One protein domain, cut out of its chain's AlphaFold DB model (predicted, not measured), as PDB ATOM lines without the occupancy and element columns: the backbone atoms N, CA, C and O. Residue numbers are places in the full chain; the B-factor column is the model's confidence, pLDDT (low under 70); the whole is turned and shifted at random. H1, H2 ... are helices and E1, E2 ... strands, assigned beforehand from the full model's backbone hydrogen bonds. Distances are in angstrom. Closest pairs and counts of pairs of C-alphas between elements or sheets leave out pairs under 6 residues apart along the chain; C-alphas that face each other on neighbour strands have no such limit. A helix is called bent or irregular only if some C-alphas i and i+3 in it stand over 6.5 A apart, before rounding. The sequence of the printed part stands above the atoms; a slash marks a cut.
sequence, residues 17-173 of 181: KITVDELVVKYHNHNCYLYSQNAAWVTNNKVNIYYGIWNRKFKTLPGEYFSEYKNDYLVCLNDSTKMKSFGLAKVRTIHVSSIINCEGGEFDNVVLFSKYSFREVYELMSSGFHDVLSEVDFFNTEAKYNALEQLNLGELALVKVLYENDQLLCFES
ATOM      1  N   LYS A  17      86.556 186.981 198.786       82.56
ATOM      2  CA  LYS A  17      87.756 187.826 198.886       82.56
ATOM      3  C   LYS A  17      88.082 188.065 200.362       82.56
ATOM      4  O   LYS A  17      87.201 188.445 201.135       82.56
ATOM      5  N   ILE A  18      89.335 187.850 200.729       84.88
ATOM      6  CA  ILE A  18      89.852 188.000 202.089       84.88
ATOM      7  C   ILE A  18      91.237 188.651 202.030       84.88
ATOM      8  O   ILE A  18      91.973 188.478 201.057       84.88
ATOM      9  N   THR A  19      91.584 189.451 203.029       88.56
ATOM     10  CA  THR A  19      92.927 190.031 203.163       88.56
ATOM     11  C   THR A  19      93.899 189.039 203.808       88.56
ATOM     12  O   THR A  19      93.495 188.057 204.434       88.56
ATOM     13  N   VAL A  20      95.204 189.293 203.676       89.81
ATOM     14  CA  VAL A  20      96.238 188.462 204.318       89.81
ATOM     15  C   VAL A  20      96.113 188.491 205.841       89.81
ATOM     16  O   VAL A  20      96.190 187.441 206.475       89.81
ATOM     17  N   ASP A  21      95.855 189.658 206.431       90.12
ATOM     18  CA  ASP A  21      95.698 189.789 207.883       90.12
ATOM     19  C   ASP A  21      94.476 189.014 208.391       90.12
ATOM     20  O   ASP A  21      94.561 188.290 209.384       90.12
ATOM     21  N   GLU A  22      93.352 189.081 207.671       90.50
ATOM     22  CA  GLU A  22      92.161 188.290 207.992       90.50
ATOM     23  C   GLU A  22      92.420 186.782 207.882       90.50
ATOM     24  O   GLU A  22      91.939 186.027 208.728       90.50
ATOM     25  N   LEU A  23      93.198 186.328 206.890       89.19
ATOM     26  CA  LEU A  23      93.612 184.925 206.777       89.19
ATOM     27  C   LEU A  23      94.459 184.484 207.971       89.19
ATOM     28  O   LEU A  23      94.188 183.437 208.558       89.19
ATOM     29  N   VAL A  24      95.458 185.281 208.353       90.69
ATOM     30  CA  VAL A  24      96.349 184.970 209.481       90.69
ATOM     31  C   VAL A  24      95.571 184.908 210.792       90.69
ATOM     32  O   VAL A  24      95.773 183.984 211.578       90.69
ATOM     33  N   VAL A  25      94.633 185.834 211.012       91.56
ATOM     34  CA  VAL A  25      93.751 185.810 212.188       91.56
ATOM     35  C   VAL A  25      92.829 184.594 212.151       91.56
ATOM     36  O   VAL A  25      92.711 183.877 213.147       91.56
ATOM     37  N   LYS A  26      92.190 184.313 211.012       89.50
ATOM     38  CA  LYS A  26      91.265 183.184 210.864       89.50
ATOM     39  C   LYS A  26      91.952 181.838 211.109       89.50
ATOM     40  O   LYS A  26      91.391 180.981 211.791       89.50
ATOM     41  N   TYR A  27      93.176 181.672 210.615       90.38
ATOM     42  CA  TYR A  27      93.945 180.431 210.702       90.38
ATOM     43  C   TYR A  27      95.061 180.461 211.751       90.38
ATOM     44  O   TYR A  27      95.976 179.646 211.678       90.38
ATOM     45  N   HIS A  28      94.983 181.325 212.769       90.12
ATOM     46  CA  HIS A  28      96.035 181.463 213.790       90.12
ATOM     47  C   HIS A  28      96.392 180.151 214.522       90.12
ATOM     48  O   HIS A  28      97.525 179.986 214.963       90.12
ATOM     49  N   ASN A  29      95.444 179.208 214.619       90.12
ATOM     50  CA  ASN A  29      95.643 177.878 215.214       90.12
ATOM     51  C   ASN A  29      95.991 176.774 214.196       90.12
ATOM     52  O   ASN A  29      95.967 175.595 214.544       90.12
ATOM     53  N   HIS A  30      96.253 177.121 212.936       93.25
ATOM     54  CA  HIS A  30      96.616 176.174 211.883       93.25
ATOM     55  C   HIS A  30      98.090 176.332 211.512       93.25
ATOM     56  O   HIS A  30      98.685 177.404 211.620       93.25
ATOM     57  N   ASN A  31      98.678 175.249 211.019       95.12
ATOM     58  CA  ASN A  31      99.951 175.294 210.322       95.12
ATOM     59  C   ASN A  31      99.742 175.895 208.927       95.12
ATOM     60  O   ASN A  31      98.732 175.621 208.281       95.12
ATOM     61  N   CYS A  32     100.718 176.671 208.456       96.06
ATOM     62  CA  CYS A  32     100.769 177.178 207.088       96.06
ATOM     63  C   CYS A  32     101.837 176.418 206.297       96.06
ATOM     64  O   CYS A  32     102.956 176.217 206.784       96.06
ATOM     65  N   TYR A  33     101.499 176.018 205.076       95.69
ATOM     66  CA  TYR A  33     102.390 175.314 204.171       95.69
ATOM     67  C   TYR A  33     102.487 176.026 202.832       95.69
ATOM     68  O   TYR A  33     101.489 176.501 202.291       95.69
ATOM     69  N   LEU A  34     103.695 176.025 202.278       94.81
ATOM     70  CA  LEU A  34     103.946 176.367 200.889       94.81
ATOM     71  C   LEU A  34     104.161 175.067 200.117       94.81
ATOM     72  O   LEU A  34     105.130 174.340 200.355       94.81
ATOM     73  N   TYR A  35     103.237 174.770 199.217       93.69
ATOM     74  CA  TYR A  35     103.374 173.720 198.221       93.69
ATOM     75  C   TYR A  35     103.901 174.334 196.928       93.69
ATOM     76  O   TYR A  35     103.462 175.413 196.534       93.69
ATOM     77  N   SER A  36     104.826 173.656 196.259       92.19
ATOM     78  CA  SER A  36     105.367 174.117 194.984       92.19
ATOM     79  C   SER A  36     105.645 172.943 194.049       92.19
ATOM     80  O   SER A  36     105.969 171.851 194.519       92.19
ATOM     81  N   GLN A  37     105.517 173.154 192.739       88.88
ATOM     82  CA  GLN A  37     105.836 172.158 191.713       88.88
ATOM     83  C   GLN A  37     106.904 172.640 190.738       88.88
ATOM     84  O   GLN A  37     107.090 173.829 190.503       88.88
ATOM     85  N   ASN A  38     107.600 171.692 190.123       85.94
ATOM     86  CA  ASN A  38     108.498 171.969 189.015       85.94
ATOM     87  C   ASN A  38     108.483 170.817 188.001       85.94
ATOM     88  O   ASN A  38     108.229 169.664 188.348       85.94
ATOM     89  N   ALA A  39     108.803 171.126 186.747       81.38
ATOM     90  CA  ALA A  39     109.052 170.144 185.702       81.38
ATOM     91  C   ALA A  39     110.418 170.419 185.066       81.38
ATOM     92  O   ALA A  39     110.732 171.549 184.697       81.38
ATOM     93  N   ALA A  40     111.231 169.379 184.921       78.12
ATOM     94  CA  ALA A  40     112.567 169.462 184.349       78.12
ATOM     95  C   ALA A  40     112.785 168.365 183.305       78.12
ATOM     96  O   ALA A  40     112.241 167.267 183.409       78.12
ATOM     97  N   TRP A  41     113.628 168.663 182.317       73.06
ATOM     98  CA  TRP A  41     114.081 167.683 181.337       73.06
ATOM     99  C   TRP A  41     115.362 166.995 181.835       73.06
ATOM    100  O   TRP A  41     116.384 167.645 182.076       73.06
ATOM    101  N   VAL A  42     115.305 165.675 181.976       71.50
ATOM    102  CA  VAL A  42     116.407 164.752 182.251       71.50
ATOM    103  C   VAL A  42     117.260 164.657 180.986       71.50
ATOM    104  O   VAL A  42     117.093 163.779 180.147       71.50
ATOM    105  N   THR A  43     118.166 165.616 180.810       63.00
ATOM    106  CA  THR A  43     119.200 165.546 179.771       63.00
ATOM    107  C   THR A  43     120.532 165.200 180.424       63.00
ATOM    108  O   THR A  43     120.939 165.854 181.384       63.00
ATOM    109  N   ASN A  44     121.241 164.200 179.886       55.53
ATOM    110  CA  ASN A  44     122.531 163.726 180.420       55.53
ATOM    111  C   ASN A  44     123.598 164.835 180.550       55.53
ATOM    112  O   ASN A  44     124.540 164.693 181.322       55.53
ATOM    113  N   ASN A  45     123.434 165.951 179.830       52.22
ATOM    114  CA  ASN A  45     124.420 167.029 179.739       52.22
ATOM    115  C   ASN A  45     124.105 168.249 180.626       52.22
ATOM    116  O   ASN A  45     124.886 169.200 180.642       52.22
ATOM    117  N   LYS A  46     122.975 168.272 181.348       51.62
ATOM    118  CA  LYS A  46     122.614 169.380 182.250       51.62
ATOM    119  C   LYS A  46     122.180 168.838 183.605       51.62
ATOM    120  O   LYS A  46     121.010 168.551 183.849       51.62
ATOM    121  N   VAL A  47     123.141 168.750 184.519       45.16
ATOM    122  CA  VAL A  47     122.893 168.476 185.937       45.16
ATOM    123  C   VAL A  47     122.193 169.690 186.558       45.16
ATOM    124  O   VAL A  47     122.828 170.592 187.086       45.16
ATOM    125  N   ASN A  48     120.863 169.730 186.465       51.09
ATOM    126  CA  ASN A  48     120.007 170.593 187.294       51.09
ATOM    127  C   ASN A  48     118.815 169.826 187.900       51.09
ATOM    128  O   ASN A  48     117.942 170.408 188.532       51.09
ATOM    129  N   ILE A  49     118.808 168.504 187.725       51.19
ATOM    130  CA  ILE A  49     117.750 167.574 188.140       51.19
ATOM    131  C   ILE A  49     117.696 167.451 189.679       51.19
ATOM    132  O   ILE A  49     116.643 167.201 190.252       51.19
ATOM    133  N   TYR A  50     118.824 167.707 190.355       51.56
ATOM    134  CA  TYR A  50     118.976 167.613 191.815       51.56
ATOM    135  C   TYR A  50     118.868 168.956 192.554       51.56
ATOM    136  O   TYR A  50     118.960 168.994 193.783       51.56
ATOM    137  N   TYR A  51     118.652 170.073 191.848       59.25
ATOM    138  CA  TYR A  51     118.275 171.325 192.505       59.25
ATOM    139  C   TYR A  51     116.793 171.235 192.865       59.25
ATOM    140  O   TYR A  51     115.927 171.719 192.141       59.25
ATOM    141  N   GLY A  52     116.509 170.550 193.976       68.00
ATOM    142  CA  GLY A  52     115.167 170.462 194.542       68.00
ATOM    143  C   GLY A  52     114.530 171.846 194.682       68.00
ATOM    144  O   GLY A  52     115.224 172.862 194.782       68.00
ATOM    145  N   ILE A  53     113.201 171.888 194.699       84.62
ATOM    146  CA  ILE A  53     112.401 173.123 194.686       84.62
ATOM    147  C   ILE A  53     112.877 174.127 195.742       84.62
ATOM    148  O   ILE A  53     113.039 175.312 195.447       84.62
ATOM    149  N   TRP A  54     113.209 173.633 196.933       86.00
ATOM    150  CA  TRP A  54     113.687 174.454 198.042       86.00
ATOM    151  C   TRP A  54     115.071 175.059 197.815       86.00
ATOM    152  O   TRP A  54     115.279 176.214 198.159       86.00
ATOM    153  N   ASN A  55     115.985 174.377 197.118       80.44
ATOM    154  CA  ASN A  55     117.285 174.965 196.765       80.44
ATOM    155  C   ASN A  55     117.139 176.146 195.797       80.44
ATOM    156  O   ASN A  55     117.954 177.066 195.816       80.44
ATOM    157  N   ARG A  56     116.113 176.129 194.936       80.38
ATOM    158  CA  ARG A  56     115.766 177.277 194.088       80.38
ATOM    159  C   ARG A  56     115.157 178.396 194.930       80.38
ATOM    160  O   ARG A  56     115.619 179.526 194.821       80.38
ATOM    161  N   LYS A  57     114.172 178.084 195.779       83.31
ATOM    162  CA  LYS A  57     113.491 179.081 196.618       83.31
ATOM    163  C   LYS A  57     114.432 179.723 197.644       83.31
ATOM    164  O   LYS A  57     114.349 180.922 197.850       83.31
ATOM    165  N   PHE A  58     115.409 179.008 198.201       84.81
ATOM    166  CA  PHE A  58     116.380 179.579 199.151       84.81
ATOM    167  C   PHE A  58     117.385 180.558 198.535       84.81
ATOM    168  O   PHE A  58     118.126 181.212 199.263       84.81
ATOM    169  N   LYS A  59     117.419 180.698 197.203       82.69
ATOM    170  CA  LYS A  59     118.166 181.792 196.560       82.69
ATOM    171  C   LYS A  59     117.456 183.138 196.701       82.69
ATOM    172  O   LYS A  59     118.112 184.167 196.586       82.69
ATOM    173  N   THR A  60     116.141 183.122 196.901       81.19
ATOM    174  CA  THR A  60     115.283 184.316 196.928       81.19
ATOM    175  C   THR A  60     114.555 184.494 198.258       81.19
ATOM    176  O   THR A  60     114.169 185.609 198.587       81.19
ATOM    177  N   LEU A  61     114.410 183.426 199.045       85.06
ATOM    178  CA  LEU A  61     113.775 183.420 200.357       85.06
ATOM    179  C   LEU A  61     114.773 183.037 201.455       85.06
ATOM    180  O   LEU A  61     115.506 182.057 201.294       85.06
ATOM    181  N   PRO A  62     114.756 183.721 202.609       86.06
ATOM    182  CA  PRO A  62     115.516 183.288 203.773       86.06
ATOM    183  C   PRO A  62     115.069 181.895 204.232       86.06
ATOM    184  O   PRO A  62     113.888 181.662 204.488       86.06
ATOM    185  N   GLY A  63     116.011 180.959 204.382       81.25
ATOM    186  CA  GLY A  63     115.703 179.595 204.835       81.25
ATOM    187  C   GLY A  63     115.036 179.543 206.218       81.25
ATOM    188  O   GLY A  63     114.277 178.620 206.503       81.25
ATOM    189  N   GLU A  64     115.250 180.568 207.050       90.50
ATOM    190  CA  GLU A  64     114.596 180.726 208.354       90.50
ATOM    191  C   GLU A  64     113.068 180.859 208.263       90.50
ATOM    192  O   GLU A  64     112.386 180.589 209.249       90.50
ATOM    193  N   TYR A  65     112.510 181.178 207.086       94.25
ATOM    194  CA  TYR A  65     111.060 181.276 206.883       94.25
ATOM    195  C   TYR A  65     110.355 179.935 207.080       94.25
ATOM    196  O   TYR A  65     109.157 179.895 207.375       94.25
ATOM    197  N   PHE A  66     111.100 178.836 206.979       95.06
ATOM    198  CA  PHE A  66     110.572 177.487 207.058       95.06
ATOM    199  C   PHE A  66     111.099 176.760 208.300       95.06
ATOM    200  O   PHE A  66     112.228 176.951 208.759       95.06
ATOM    201  N   SER A  67     110.236 175.938 208.886       95.75
ATOM    202  CA  SER A  67     110.570 175.065 210.021       95.75
ATOM    203  C   SER A  67     110.913 173.649 209.569       95.75
ATOM    204  O   SER A  67     111.802 173.026 210.137       95.75
ATOM    205  N   GLU A  68     110.244 173.175 208.519       96.00
ATOM    206  CA  GLU A  68     110.423 171.857 207.916       96.00
ATOM    207  C   GLU A  68     110.202 171.984 206.408       96.00
ATOM    208  O   GLU A  68     109.375 172.789 205.974       96.00
ATOM    209  N   TYR A  69     110.919 171.208 205.599       94.94
ATOM    210  CA  TYR A  69     110.685 171.145 204.160       94.94
ATOM    211  C   TYR A  69     111.157 169.814 203.579       94.94
ATOM    212  O   TYR A  69     112.110 169.200 204.061       94.94
ATOM    213  N   LYS A  70     110.482 169.360 202.525       93.94
ATOM    214  CA  LYS A  70     110.786 168.107 201.829       93.94
ATOM    215  C   LYS A  70     110.420 168.219 200.352       93.94
ATOM    216  O   LYS A  70     109.564 169.022 199.983       93.94
ATOM    217  N   ASN A  71     111.085 167.424 199.518       90.19
ATOM    218  CA  ASN A  71     110.777 167.272 198.096       90.19
ATOM    219  C   ASN A  71     110.371 165.824 197.802       90.19
ATOM    220  O   ASN A  71     110.818 164.911 198.497       90.19
ATOM    221  N   ASP A  72     109.574 165.629 196.761       86.31
ATOM    222  CA  ASP A  72     109.317 164.344 196.111       86.31
ATOM    223  C   ASP A  72     109.477 164.495 194.590       86.31
ATOM    224  O   ASP A  72     109.377 165.606 194.055       86.31
ATOM    225  N   TYR A  73     109.734 163.392 193.896       83.69
ATOM    226  CA  TYR A  73     110.068 163.381 192.472       83.69
ATOM    227  C   TYR A  73     109.388 162.201 191.770       83.69
ATOM    228  O   TYR A  73     109.394 161.083 192.278       83.69
ATOM    229  N   LEU A  74     108.867 162.439 190.567       79.38
ATOM    230  CA  LEU A  74     108.310 161.425 189.677       79.38
ATOM    231  C   LEU A  74     108.933 161.558 188.283       79.38
ATOM    232  O   LEU A  74     108.964 162.642 187.694       79.38
ATOM    233  N   VAL A  75     109.407 160.440 187.735       71.56
ATOM    234  CA  VAL A  75     109.831 160.350 186.331       71.56
ATOM    235  C   VAL A  75     108.606 160.004 185.489       71.56
ATOM    236  O   VAL A  75     107.959 158.986 185.730       71.56
ATOM    237  N   CYS A  76     108.273 160.842 184.509       71.00
ATOM    238  CA  CYS A  76     107.131 160.606 183.635       71.00
ATOM    239  C   CYS A  76     107.442 159.416 182.711       71.00
ATOM    240  O   CYS A  76     108.264 159.527 181.815       71.00
ATOM    241  N   LEU A  77     106.792 158.263 182.896       57.28
ATOM    242  CA  LEU A  77     107.128 157.038 182.146       57.28
ATOM    243  C   LEU A  77     106.906 157.157 180.628       57.28
ATOM    244  O   LEU A  77     107.626 156.537 179.851       57.28
ATOM    245  N   ASN A  78     105.946 157.986 180.211       63.94
ATOM    246  CA  ASN A  78     105.642 158.227 178.794       63.94
ATOM    247  C   ASN A  78     106.701 159.091 178.096       63.94
ATOM    248  O   ASN A  78     106.774 159.121 176.870       63.94
ATOM    249  N   ASP A  79     107.514 159.795 178.878       64.69
ATOM    250  CA  ASP A  79     108.617 160.615 178.416       64.69
ATOM    251  C   ASP A  79     109.743 160.468 179.437       64.69
ATOM    252  O   ASP A  79     109.870 161.270 180.361       64.69
ATOM    253  N   SER A  80     110.562 159.420 179.281       67.06
ATOM    254  CA  SER A  80     111.677 159.101 180.188       67.06
ATOM    255  C   SER A  80     112.705 160.232 180.318       67.06
ATOM    256  O   SER A  80     113.648 160.131 181.102       67.06
ATOM    257  N   THR A  81     112.548 161.297 179.529       75.56
ATOM    258  CA  THR A  81     113.355 162.508 179.576       75.56
ATOM    259  C   THR A  81     112.699 163.634 180.369       75.56
ATOM    260  O   THR A  81     113.304 164.690 180.508       75.56
ATOM    261  N   LYS A  82     111.509 163.444 180.943       77.56
ATOM    262  CA  LYS A  82     110.811 164.431 181.768       77.56
ATOM    263  C   LYS A  82     110.655 163.935 183.201       77.56
ATOM    264  O   LYS A  82     110.175 162.836 183.467       77.56
ATOM    265  N   MET A  83     111.023 164.793 184.142       83.94
ATOM    266  CA  MET A  83     110.815 164.590 185.569       83.94
ATOM    267  C   MET A  83     109.952 165.724 186.109       83.94
ATOM    268  O   MET A  83     110.222 166.898 185.849       83.94
ATOM    269  N   LYS A  84     108.927 165.379 186.880       86.00
ATOM    270  CA  LYS A  84     108.164 166.331 187.682       86.00
ATOM    271  C   LYS A  84     108.533 166.163 189.146       86.00
ATOM    272  O   LYS A  84     108.863 165.070 189.597       86.00
ATOM    273  N   SER A  85     108.490 167.247 189.895       88.06
ATOM    274  CA  SER A  85     108.724 167.224 191.331       88.06
ATOM    275  C   SER A  85     107.754 168.138 192.045       88.06
ATOM    276  O   SER A  85     107.253 169.107 191.469       88.06
ATOM    277  N   PHE A  86     107.519 167.835 193.316       91.38
ATOM    278  CA  PHE A  86     106.861 168.759 194.221       91.38
ATOM    279  C   PHE A  86     107.675 168.939 195.497       91.38
ATOM    280  O   PHE A  86     108.484 168.095 195.884       91.38
ATOM    281  N   GLY A  87     107.466 170.076 196.142       93.38
ATOM    282  CA  GLY A  87     108.025 170.405 197.435       93.38
ATOM    283  C   GLY A  87     106.912 170.841 198.369       93.38
ATOM    284  O   GLY A  87     106.004 171.560 197.959       93.38
ATOM    285  N   LEU A  88     107.017 170.450 199.637       95.69
ATOM    286  CA  LEU A  88     106.213 171.009 200.719       95.69
ATOM    287  C   LEU A  88     107.139 171.609 201.777       95.69
ATOM    288  O   LEU A  88     108.093 170.950 202.196       95.69
ATOM    289  N   ALA A  89     106.847 172.828 202.221       96.12
ATOM    290  CA  ALA A  89     107.524 173.464 203.342       96.12
ATOM    291  C   ALA A  89     106.515 173.993 204.357       96.12
ATOM    292  O   ALA A  89     105.522 174.615 203.988       96.12
ATOM    293  N   LYS A  90     106.785 173.767 205.644       97.38
ATOM    294  CA  LYS A  90     106.032 174.340 206.760       97.38
ATOM    295  C   LYS A  90     106.587 175.717 207.099       97.38
ATOM    296  O   LYS A  90     107.728 175.838 207.554       97.38
ATOM    297  N   VAL A  91     105.766 176.740 206.921       96.88
ATOM    298  CA  VAL A  91     106.112 178.138 207.184       96.88
ATOM    299  C   VAL A  91     106.107 178.394 208.691       96.88
ATOM    300  O   VAL A  91     105.208 177.946 209.405       96.88
ATOM    301  N   ARG A  92     107.112 179.109 209.207       96.12
ATOM    302  CA  ARG A  92     107.094 179.573 210.602       96.12
ATOM    303  C   ARG A  92     106.022 180.637 210.773       96.12
ATOM    304  O   ARG A  92     105.911 181.534 209.944       96.12
ATOM    305  N   THR A  93     105.304 180.603 211.892       93.56
ATOM    306  CA  THR A  93     104.173 181.503 212.173       93.56
ATOM    307  C   THR A  93     104.497 182.981 211.938       93.56
ATOM    308  O   THR A  93     103.711 183.685 211.313       93.56
ATOM    309  N   ILE A  94     105.683 183.439 212.351       94.88
ATOM    310  CA  ILE A  94     106.120 184.839 212.194       94.88
ATOM    311  C   ILE A  94     106.321 185.279 210.731       94.88
ATOM    312  O   ILE A  94     106.389 186.472 210.462       94.88
ATOM    313  N   HIS A  95     106.413 184.335 209.789       95.75
ATOM    314  CA  HIS A  95     106.682 184.585 208.371       95.75
ATOM    315  C   HIS A  95     105.489 184.259 207.460       95.75
ATOM    316  O   HIS A  95     105.606 184.372 206.241       95.75
ATOM    317  N   VAL A  96     104.331 183.881 208.018       94.88
ATOM    318  CA  VAL A  96     103.143 183.504 207.230       94.88
ATOM    319  C   VAL A  96     102.705 184.632 206.297       94.88
ATOM    320  O   VAL A  96     102.566 184.397 205.097       94.88
ATOM    321  N   SER A  97     102.555 185.859 206.807       93.69
ATOM    322  CA  SER A  97     102.165 187.007 205.977       93.69
ATOM    323  C   SER A  97     103.181 187.279 204.866       93.69
ATOM    324  O   SER A  97     102.794 187.550 203.733       93.69
ATOM    325  N   SER A  98     104.480 187.169 205.164       93.06
ATOM    326  CA  SER A  98     105.548 187.355 204.175       93.06
ATOM    327  C   SER A  98     105.468 186.318 203.056       93.06
ATOM    328  O   SER A  98     105.528 186.683 201.887       93.06
ATOM    329  N   ILE A  99     105.263 185.040 203.387       93.50
ATOM    330  CA  ILE A  99     105.123 183.980 202.380       93.50
ATOM    331  C   ILE A  99     103.881 184.190 201.513       93.50
ATOM    332  O   ILE A  99     103.972 184.070 200.297       93.50
ATOM    333  N   ILE A 100     102.735 184.549 202.093       92.12
ATOM    334  CA  ILE A 100     101.520 184.794 201.299       92.12
ATOM    335  C   ILE A 100     101.739 185.950 200.318       92.12
ATOM    336  O   ILE A 100     101.416 185.817 199.139       92.12
ATOM    337  N   ASN A 101     102.342 187.044 200.789       89.69
ATOM    338  CA  ASN A 101     102.581 188.245 199.991       89.69
ATOM    339  C   ASN A 101     103.641 188.078 198.898       89.69
ATOM    340  O   ASN A 101     103.568 188.795 197.905       89.69
ATOM    341  N   CYS A 102     104.632 187.206 199.092       88.25
ATOM    342  CA  CYS A 102     105.756 187.058 198.162       88.25
ATOM    343  C   CYS A 102     105.661 185.812 197.278       88.25
ATOM    344  O   CYS A 102     106.186 185.810 196.176       88.25
ATOM    345  N   GLU A 103     105.031 184.742 197.762       90.12
ATOM    346  CA  GLU A 103     105.082 183.426 197.118       90.12
ATOM    347  C   GLU A 103     103.700 182.877 196.775       90.12
ATOM    348  O   GLU A 103     103.607 181.978 195.944       90.12
ATOM    349  N   GLY A 104     102.627 183.383 197.389       86.00
ATOM    350  CA  GLY A 104     101.288 182.826 197.198       86.00
ATOM    351  C   GLY A 104     100.777 182.942 195.761       86.00
ATOM    352  O   GLY A 104     100.122 182.022 195.273       86.00
ATOM    353  N   GLY A 105     101.073 184.059 195.089       80.56
ATOM    354  CA  GLY A 105     100.621 184.329 193.720       80.56
ATOM    355  C   GLY A 105     101.554 183.815 192.622       80.56
ATOM    356  O   GLY A 105     101.236 183.966 191.443       80.56
ATOM    357  N   GLU A 106     102.683 183.205 192.985       86.81
ATOM    358  CA  GLU A 106     103.602 182.617 192.013       86.81
ATOM    359  C   GLU A 106     102.943 181.434 191.294       86.81
ATOM    360  O   GLU A 106     102.202 180.630 191.877       86.81
ATOM    361  N   PHE A 107     103.220 181.308 189.995       84.00
ATOM    362  CA  PHE A 107     102.550 180.329 189.137       84.00
ATOM    363  C   PHE A 107     102.758 178.891 189.624       84.00
ATOM    364  O   PHE A 107     101.846 178.073 189.531       84.00
ATOM    365  N   ASP A 108     103.913 178.589 190.212       87.31
ATOM    366  CA  ASP A 108     104.279 177.248 190.650       87.31
ATOM    367  C   ASP A 108     103.971 176.949 192.116       87.31
ATOM    368  O   ASP A 108     104.261 175.847 192.577       87.31
ATOM    369  N   ASN A 109     103.365 177.892 192.835       90.75
ATOM    370  CA  ASN A 109     103.138 177.801 194.268       90.75
ATOM    371  C   ASN A 109     101.654 177.762 194.635       90.75
ATOM    372  O   ASN A 109     100.779 178.200 193.876       90.75
ATOM    373  N   VAL A 110     101.401 177.246 195.839       91.19
ATOM    374  CA  VAL A 110     100.107 177.237 196.520       91.19
ATOM    375  C   VAL A 110     100.317 177.338 198.028       91.19
ATOM    376  O   VAL A 110     101.166 176.641 198.588       91.19
ATOM    377  N   VAL A 111      99.508 178.165 198.689       92.19
ATOM    378  CA  VAL A 111      99.471 178.260 200.153       92.19
ATOM    379  C   VAL A 111      98.318 177.427 200.705       92.19
ATOM    380  O   VAL A 111      97.187 177.492 200.219       92.19
ATOM    381  N   LEU A 112      98.617 176.650 201.743       92.06
ATOM    382  CA  LEU A 112      97.681 175.756 202.416       92.06
ATOM    383  C   LEU A 112      97.690 176.039 203.920       92.06
ATOM    384  O   LEU A 112      98.761 176.185 204.509       92.06
ATOM    385  N   PHE A 113      96.523 176.032 204.559       91.62
ATOM    386  CA  PHE A 113      96.408 176.005 206.017       91.62
ATOM    387  C   PHE A 113      95.799 174.688 206.477       91.62
ATOM    388  O   PHE A 113      94.846 174.209 205.874       91.62
ATOM    389  N   SER A 114      96.314 174.090 207.548       90.88
ATOM    390  CA  SER A 114      95.752 172.854 208.104       90.88
ATOM    391  C   SER A 114      96.076 172.682 209.578       90.88
ATOM    392  O   SER A 114      97.100 173.168 210.058       90.88
ATOM    393  N   LYS A 115      95.230 171.945 210.297       90.81
ATOM    394  CA  LYS A 115      95.554 171.458 211.644       90.81
ATOM    395  C   LYS A 115      96.464 170.232 211.630       90.81
ATOM    396  O   LYS A 115      97.073 169.930 212.654       90.81
ATOM    397  N   TYR A 116      96.564 169.541 210.497       92.69
ATOM    398  CA  TYR A 116      97.422 168.371 210.353       92.69
ATOM    399  C   TYR A 116      98.896 168.732 210.521       92.69
ATOM    400  O   TYR A 116      99.306 169.879 210.332       92.69
ATOM    401  N   SER A 117      99.697 167.747 210.911       94.56
ATOM    402  CA  SER A 117     101.150 167.851 211.016       94.56
ATOM    403  C   SER A 117     101.815 167.907 209.638       94.56
ATOM    404  O   SER A 117     101.223 167.566 208.615       94.56
ATOM    405  N   PHE A 118     103.087 168.324 209.588       95.94
ATOM    406  CA  PHE A 118     103.851 168.348 208.333       95.94
ATOM    407  C   PHE A 118     103.895 166.978 207.648       95.94
ATOM    408  O   PHE A 118     103.748 166.901 206.431       95.94
ATOM    409  N   ARG A 119     104.048 165.900 208.425       95.81
ATOM    410  CA  ARG A 119     104.091 164.534 207.899       95.81
ATOM    411  C   ARG A 119     102.775 164.137 207.231       95.81
ATOM    412  O   ARG A 119     102.814 163.651 206.108       95.81
ATOM    413  N   GLU A 120     101.648 164.373 207.895       93.81
ATOM    414  CA  GLU A 120     100.317 164.032 207.372       93.81
ATOM    415  C   GLU A 120     100.016 164.792 206.075       93.81
ATOM    416  O   GLU A 120      99.613 164.191 205.081       93.81
ATOM    417  N   VAL A 121     100.290 166.102 206.046       93.44
ATOM    418  CA  VAL A 121     100.108 166.905 204.827       93.44
ATOM    419  C   VAL A 121     101.061 166.440 203.725       93.44
ATOM    420  O   VAL A 121     100.655 166.342 202.572       93.44
ATOM    421  N   TYR A 122     102.315 166.113 204.047       93.94
ATOM    422  CA  TYR A 122     103.265 165.616 203.052       93.94
ATOM    423  C   TYR A 122     102.827 164.280 202.441       93.94
ATOM    424  O   TYR A 122     102.910 164.125 201.227       93.94
ATOM    425  N   GLU A 123     102.356 163.330 203.251       91.94
ATOM    426  CA  GLU A 123     101.863 162.030 202.778       91.94
ATOM    427  C   GLU A 123     100.640 162.201 201.861       91.94
ATOM    428  O   GLU A 123     100.610 161.636 200.766       91.94
ATOM    429  N   LEU A 124      99.691 163.062 202.243       89.88
ATOM    430  CA  LEU A 124      98.523 163.391 201.424       89.88
ATOM    431  C   LEU A 124      98.913 164.033 200.085       89.88
ATOM    432  O   LEU A 124      98.440 163.612 199.030       89.88
ATOM    433  N   MET A 125      99.797 165.035 200.117       91.50
ATOM    434  CA  MET A 125     100.251 165.723 198.907       91.50
ATOM    435  C   MET A 125     101.118 164.825 198.022       91.50
ATOM    436  O   MET A 125     101.075 164.976 196.807       91.50
ATOM    437  N   SER A 126     101.877 163.891 198.602       91.62
ATOM    438  CA  SER A 126     102.661 162.905 197.852       91.62
ATOM    439  C   SER A 126     101.748 161.935 197.109       91.62
ATOM    440  O   SER A 126     101.877 161.813 195.893       91.62
ATOM    441  N   SER A 127     100.755 161.344 197.785       89.50
ATOM    442  CA  SER A 127      99.759 160.491 197.118       89.50
ATOM    443  C   SER A 127      99.029 161.254 196.012       89.50
ATOM    444  O   SER A 127      99.018 160.825 194.863       89.50
ATOM    445  N   GLY A 128      98.507 162.446 196.326       88.44
ATOM    446  CA  GLY A 128      97.809 163.279 195.349       88.44
ATOM    447  C   GLY A 128      98.690 163.714 194.175       88.44
ATOM    448  O   GLY A 128      98.195 163.874 193.060       88.44
ATOM    449  N   PHE A 129      99.995 163.887 194.397       89.19
ATOM    450  CA  PHE A 129     100.942 164.191 193.335       89.19
ATOM    451  C   PHE A 129     101.115 163.029 192.366       89.19
ATOM    452  O   PHE A 129     100.977 163.256 191.169       89.19
ATOM    453  N   HIS A 130     101.379 161.821 192.865       84.81
ATOM    454  CA  HIS A 130     101.583 160.641 192.018       84.81
ATOM    455  C   HIS A 130     100.319 160.241 191.248       84.81
ATOM    456  O   HIS A 130     100.429 159.756 190.124       84.81
ATOM    457  N   ASP A 131      99.136 160.487 191.819       83.31
ATOM    458  CA  ASP A 131      97.862 160.078 191.219       83.31
ATOM    459  C   ASP A 131      97.258 161.132 190.275       83.31
ATOM    460  O   ASP A 131      96.644 160.785 189.264       83.31
ATOM    461  N   VAL A 132      97.377 162.424 190.614       85.31
ATOM    462  CA  VAL A 132      96.634 163.506 189.940       85.31
ATOM    463  C   VAL A 132      97.537 164.674 189.566       85.31
ATOM    464  O   VAL A 132      97.612 165.054 188.396       85.31
ATOM    465  N   LEU A 133      98.219 165.288 190.539       87.44
ATOM    466  CA  LEU A 133      98.867 166.583 190.309       87.44
ATOM    467  C   LEU A 133     100.078 166.489 189.374       87.44
ATOM    468  O   LEU A 133     100.467 167.508 188.803       87.44
ATOM    469  N   SER A 134     100.674 165.307 189.189       85.88
ATOM    470  CA  SER A 134     101.746 165.102 188.215       85.88
ATOM    471  C   SER A 134     101.272 165.244 186.776       85.88
ATOM    472  O   SER A 134     102.102 165.485 185.914       85.88
ATOM    473  N   GLU A 135      99.983 165.153 186.466       85.25
ATOM    474  CA  GLU A 135      99.486 165.312 185.091       85.25
ATOM    475  C   GLU A 135      98.945 166.721 184.821       85.25
ATOM    476  O   GLU A 135      98.742 167.116 183.674       85.25
ATOM    477  N   VAL A 136      98.804 167.529 185.870       84.94
ATOM    478  CA  VAL A 136      98.276 168.891 185.787       84.94
ATOM    479  C   VAL A 136      99.322 169.841 185.202       84.94
ATOM    480  O   VAL A 136     100.523 169.756 185.494       84.94
ATOM    481  N   ASP A 137      98.860 170.766 184.362       82.75
ATOM    482  CA  ASP A 137      99.627 171.956 184.010       82.75
ATOM    483  C   ASP A 137      99.506 172.981 185.139       82.75
ATOM    484  O   ASP A 137      98.518 173.708 185.246       82.75
ATOM    485  N   PHE A 138     100.517 173.018 186.002       82.38
ATOM    486  CA  PHE A 138     100.516 173.880 187.180       82.38
ATOM    487  C   PHE A 138     100.644 175.378 186.840       82.38
ATOM    488  O   PHE A 138     100.311 176.213 187.678       82.38
ATOM    489  N   PHE A 139     101.062 175.732 185.614       82.94
ATOM    490  CA  PHE A 139     101.071 177.122 185.134       82.94
ATOM    491  C   PHE A 139      99.660 177.636 184.841       82.94
ATOM    492  O   PHE A 139      99.408 178.841 184.894       82.94
ATOM    493  N   ASN A 140      98.722 176.731 184.551       85.88
ATOM    494  CA  ASN A 140      97.322 177.077 184.426       85.88
ATOM    495  C   ASN A 140      96.697 177.145 185.825       85.88
ATOM    496  O   ASN A 140      96.382 176.127 186.440       85.88
ATOM    497  N   THR A 141      96.490 178.369 186.313       82.12
ATOM    498  CA  THR A 141      95.861 178.650 187.611       82.12
ATOM    499  C   THR A 141      94.566 177.865 187.812       82.12
ATOM    500  O   THR A 141      94.348 177.295 188.876       82.12
ATOM    501  N   GLU A 142      93.698 177.813 186.809       81.38
ATOM    502  CA  GLU A 142      92.415 177.128 186.915       81.38
ATOM    503  C   GLU A 142      92.588 175.613 187.079       81.38
ATOM    504  O   GLU A 142      92.062 175.031 188.027       81.38
ATOM    505  N   ALA A 143      93.392 174.987 186.216       84.38
ATOM    506  CA  ALA A 143      93.687 173.559 186.282       84.38
ATOM    507  C   ALA A 143      94.368 173.178 187.607       84.38
ATOM    508  O   ALA A 143      93.986 172.186 188.230       84.38
ATOM    509  N   LYS A 144      95.323 173.999 188.063       86.44
ATOM    510  CA  LYS A 144      96.027 173.860 189.343       86.44
ATOM    511  C   LYS A 144      95.061 173.798 190.522       86.44
ATOM    512  O   LYS A 144      95.066 172.820 191.266       86.44
ATOM    513  N   TYR A 145      94.242 174.835 190.700       83.69
ATOM    514  CA  TYR A 145      93.348 174.922 191.856       83.69
ATOM    515  C   TYR A 145      92.213 173.889 191.771       83.69
ATOM    516  O   TYR A 145      91.913 173.268 192.783       83.69
ATOM    517  N   ASN A 146      91.677 173.601 190.580       81.69
ATOM    518  CA  ASN A 146      90.670 172.547 190.406       81.69
ATOM    519  C   ASN A 146      91.204 171.164 190.799       81.69
ATOM    520  O   ASN A 146      90.514 170.407 191.474       81.69
ATOM    521  N   ALA A 147      92.431 170.824 190.399       84.38
ATOM    522  CA  ALA A 147      93.022 169.539 190.759       84.38
ATOM    523  C   ALA A 147      93.285 169.427 192.267       84.38
ATOM    524  O   ALA A 147      93.055 168.376 192.856       84.38
ATOM    525  N   LEU A 148      93.713 170.517 192.907       84.25
ATOM    526  CA  LEU A 148      93.908 170.564 194.358       84.25
ATOM    527  C   LEU A 148      92.595 170.455 195.132       84.25
ATOM    528  O   LEU A 148      92.573 169.820 196.176       84.25
ATOM    529  N   GLU A 149      91.504 171.027 194.627       79.12
ATOM    530  CA  GLU A 149      90.177 170.866 195.233       79.12
ATOM    531  C   GLU A 149      89.599 169.456 195.051       79.12
ATOM    532  O   GLU A 149      88.772 169.029 195.854       79.12
ATOM    533  N   GLN A 150      90.017 168.734 194.006       76.94
ATOM    534  CA  GLN A 150      89.635 167.335 193.783       76.94
ATOM    535  C   GLN A 150      90.390 166.364 194.685       76.94
ATOM    536  O   GLN A 150      89.865 165.295 195.005       76.94
ATOM    537  N   LEU A 151      91.607 166.720 195.105       73.56
ATOM    538  CA  LEU A 151      92.227 166.025 196.217       73.56
ATOM    539  C   LEU A 151      91.301 166.239 197.414       73.56
ATOM    540  O   LEU A 151      90.973 167.366 197.765       73.56
ATOM    541  N   ASN A 152      90.795 165.162 198.007       66.00
ATOM    542  CA  ASN A 152      89.938 165.250 199.184       66.00
ATOM    543  C   ASN A 152      90.790 165.703 200.378       66.00
ATOM    544  O   ASN A 152      91.212 164.889 201.198       66.00
ATOM    545  N   LEU A 153      91.116 166.996 200.430       67.44
ATOM    546  CA  LEU A 153      92.145 167.526 201.313       67.44
ATOM    547  C   LEU A 153      91.681 167.629 202.786       67.44
ATOM    548  O   LEU A 153      92.413 168.133 203.632       67.44
ATOM    549  N   GLY A 154      90.489 167.135 203.136       68.06
ATOM    550  CA  GLY A 154      89.993 167.126 204.517       68.06
ATOM    551  C   GLY A 154      89.950 168.530 205.132       68.06
ATOM    552  O   GLY A 154      89.373 169.444 204.551       68.06
ATOM    553  N   GLU A 155      90.578 168.719 206.301       70.62
ATOM    554  CA  GLU A 155      90.678 170.025 206.987       70.62
ATOM    555  C   GLU A 155      91.764 170.972 206.419       70.62
ATOM    556  O   GLU A 155      92.240 171.874 207.115       70.62
ATOM    557  N   LEU A 156      92.218 170.779 205.179       75.44
ATOM    558  CA  LEU A 156      93.101 171.734 204.506       75.44
ATOM    559  C   LEU A 156      92.286 172.862 203.870       75.44
ATOM    560  O   LEU A 156      91.491 172.655 202.954       75.44
ATOM    561  N   ALA A 157      92.548 174.083 204.316       81.56
ATOM    562  CA  ALA A 157      92.099 175.281 203.639       81.56
ATOM    563  C   ALA A 157      93.077 175.645 202.521       81.56
ATOM    564  O   ALA A 157      94.249 175.949 202.767       81.56
ATOM    565  N   LEU A 158      92.572 175.649 201.293       83.12
ATOM    566  CA  LEU A 158      93.292 176.123 200.123       83.12
ATOM    567  C   LEU A 158      93.104 177.635 199.991       83.12
ATOM    568  O   LEU A 158      91.969 178.116 199.909       83.12
ATOM    569  N   VAL A 159      94.212 178.376 199.951       82.81
ATOM    570  CA  VAL A 159      94.190 179.817 199.690       82.81
ATOM    571  C   VAL A 159      94.667 180.059 198.272       82.81
ATOM    572  O   VAL A 159      95.844 179.899 197.949       82.81
ATOM    573  N   LYS A 160      93.733 180.474 197.424       83.00
ATOM    574  CA  LYS A 160      94.035 180.950 196.086       83.00
ATOM    575  C   LYS A 160      94.481 182.396 196.164       83.00
ATOM    576  O   LYS A 160      93.710 183.270 196.548       83.00
ATOM    577  N   VAL A 161      95.724 182.639 195.781       81.81
ATOM    578  CA  VAL A 161      96.311 183.976 195.743       81.81
ATOM    579  C   VAL A 161      96.542 184.362 194.286       81.81
ATOM    580  O   VAL A 161      97.073 183.571 193.508       81.81
ATOM    581  N   LEU A 162      96.095 185.555 193.903       80.62
ATOM    582  CA  LEU A 162      96.209 186.105 192.554       80.62
ATOM    583  C   LEU A 162      96.765 187.525 192.618       80.62
ATOM    584  O   LEU A 162      96.451 188.260 193.550       80.62
ATOM    585  N   TYR A 163      97.527 187.921 191.602       72.31
ATOM    586  CA  TYR A 163      97.849 189.326 191.365       72.31
ATOM    587  C   TYR A 163      96.923 189.876 190.283       72.31
ATOM    588  O   TYR A 163      96.889 189.359 189.168       72.31
ATOM    589  N   GLU A 164      96.180 190.927 190.609       70.50
ATOM    590  CA  GLU A 164      95.359 191.673 189.657       70.50
ATOM    591  C   GLU A 164      95.625 193.166 189.851       70.50
ATOM    592  O   GLU A 164      95.442 193.686 190.949       70.50
ATOM    593  N   ASN A 165      96.077 193.859 188.798       71.56
ATOM    594  CA  ASN A 165      96.414 195.291 188.844       71.56
ATOM    595  C   ASN A 165      97.354 195.656 190.014       71.56
ATOM    596  O   ASN A 165      97.069 196.574 190.781       71.56
ATOM    597  N   ASP A 166      98.433 194.883 190.188       65.19
ATOM    598  CA  ASP A 166      99.407 195.006 191.286       65.19
ATOM    599  C   ASP A 166      98.826 194.829 192.704       65.19
ATOM    600  O   ASP A 166      99.495 195.099 193.702       65.19
ATOM    601  N   GLN A 167      97.590 194.334 192.822       66.56
ATOM    602  CA  GLN A 167      96.970 193.992 194.096       66.56
ATOM    603  C   GLN A 167      96.959 192.484 194.308       66.56
ATOM    604  O   GLN A 167      96.541 191.714 193.441       66.56
ATOM    605  N   LEU A 168      97.365 192.071 195.509       71.38
ATOM    606  CA  LEU A 168      97.225 190.697 195.961       71.38
ATOM    607  C   LEU A 168      95.766 190.432 196.348       71.38
ATOM    608  O   LEU A 168      95.211 191.074 197.244       71.38
ATOM    609  N   LEU A 169      95.148 189.461 195.696       75.56
ATOM    610  CA  LEU A 169      93.805 188.991 195.992       75.56
ATOM    611  C   LEU A 169      93.893 187.587 196.569       75.56
ATOM    612  O   LEU A 169      94.373 186.676 195.897       75.56
ATOM    613  N   CYS A 170      93.409 187.406 197.797       78.00
ATOM    614  CA  CYS A 170      93.291 186.084 198.396       78.00
ATOM    615  C   CYS A 170      91.835 185.623 198.378       78.00
ATOM    616  O   CYS A 170      90.906 186.387 198.654       78.00
ATOM    617  N   PHE A 171      91.660 184.349 198.068       76.06
ATOM    618  CA  PHE A 171      90.387 183.671 197.933       76.06
ATOM    619  C   PHE A 171      90.464 182.349 198.686       76.06
ATOM    620  O   PHE A 171      91.381 181.556 198.480       76.06
ATOM    621  N   GLU A 172      89.508 182.111 199.568       71.75
ATOM    622  CA  GLU A 172      89.402 180.859 200.312       71.75
ATOM    623  C   GLU A 172      88.480 179.885 199.569       71.75
ATOM    624  O   GLU A 172      87.385 180.269 199.145       71.75
ATOM    625  N   SER A 173      88.908 178.627 199.419       66.12
ATOM    626  CA  SER A 173      88.025 177.563 198.927       66.12
ATOM    627  C   SER A 173      86.962 177.218 199.980       66.12
ATOM    628  O   SER A 173      87.268 177.011 201.153       66.12
TER     629      SER A 173
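What this domain is: This is residues 17 to 173 of the 181 residues of an uncharacterized protein of Shewanella sp. OPT22 (UniProt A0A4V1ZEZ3). A twisted six-stranded antiparallel sheet curls round helix H3 on one face, while H4 and H5 cover part of the other face. H1 packs on H3 and E6, and the short H2 only grazes the sheet near E1, E2 and E3. The printed part has 157 residues with five named helices and six named strands, along the chain H1 E1 H2 E2 E3 H3 E4 H4 H5 E5 E6, and its class is mixed, helices and strands. Across the sheet the order is E2, E3, E1, E4, E5, E6. The whole is compact, with a radius of gyration of the C-alphas of 15.3 A and spans of 48 by 35 by 32 A.

Where its parts are: Find C-alpha 20 at (96.238, 188.462, 204.318), where H1 begins; it runs to residue 26. E1, residues 31 to 41, is the longest strand by residues and covers 33.1 A from first to last C-alpha; look for C-alpha 41 at (114.081, 167.683, 181.337). Next come H2, residues 53 to 57, then E2, residues 66 to 75, 26.9 A, and E3, residues 82 to 91, 29.3 A. H3, residues 93 to 103, 15.2 A, is irregular, with C-alphas 94 and 97 7.7 A apart. After E4, residues 109 to 114, you reach H4, residues 118 to 133, 18.8 A. H4 has a kink of 25 degrees near residue 127 and is irregular, but only just: C-alphas 130 and 133 are 6.8 A apart. H5, residues 141 to 150, 14.3 A, leads to E5, residues 157 to 164, 21.8 A, and E6, residues 167 to 172, which ends at C-alpha 172 at (89.402, 180.859, 200.312).

How they stand to each other: Start at inner strand E1: N 36 and O 87 of E3 are 2.9 A apart, and N 33 and O 112 of E4 are 2.8 A apart, both within hydrogen-bond range. E2 and E3 form a hairpin, with N 72 and O 86 at 2.8 A. E5 pairs with E4 over residues 157 to 159, where N 157 and O 113 are 2.8 A apart, and with E6 over residues 159 to 164. E5 and E6 form another hairpin, with N 162 and O 169 at 2.9 A. There are two split strand-helix-strand units, pairs of strands running the same way with a helix between them in the chain and another strand between them in the sheet: E1, H2, E2 and E3, H3, E4, both with right-handed crossovers. The sheet curls round H3, whose closest C-alphas to E1 are those of Val 96 and Cys 32, 6.8 A apart. H3 and H4 are on opposite faces. H4 and H5 are on the same face and touch, H4 with residues 132 to 133 alone; their closest C-alphas, of Leu 133 and Ala 147, are 6.6 A apart. H5 has a height over the sheet of 9.8 A. H1 and H3 touch, the closest C-alphas being those of Val 20 and Ser 97, 6.3 A apart, at a steep tilt of 40 degrees, opposite ways. In H1, H2, H4 and H5 every O i to N i+4 pair is within hydrogen-bond range, and in H3 5 of 7 are.

The domain as a whole: The two C-alphas farthest apart are those of Val 25 and Asn 45, 48.4 A. The printed part has no cut, and its long link is E1 to H2, with 11 residues. The mean pLDDT of the printed part is 83.2; look for values under 70 at residues 43 to 52, 77 to 80, 152 to 154, 166 to 167 and 173.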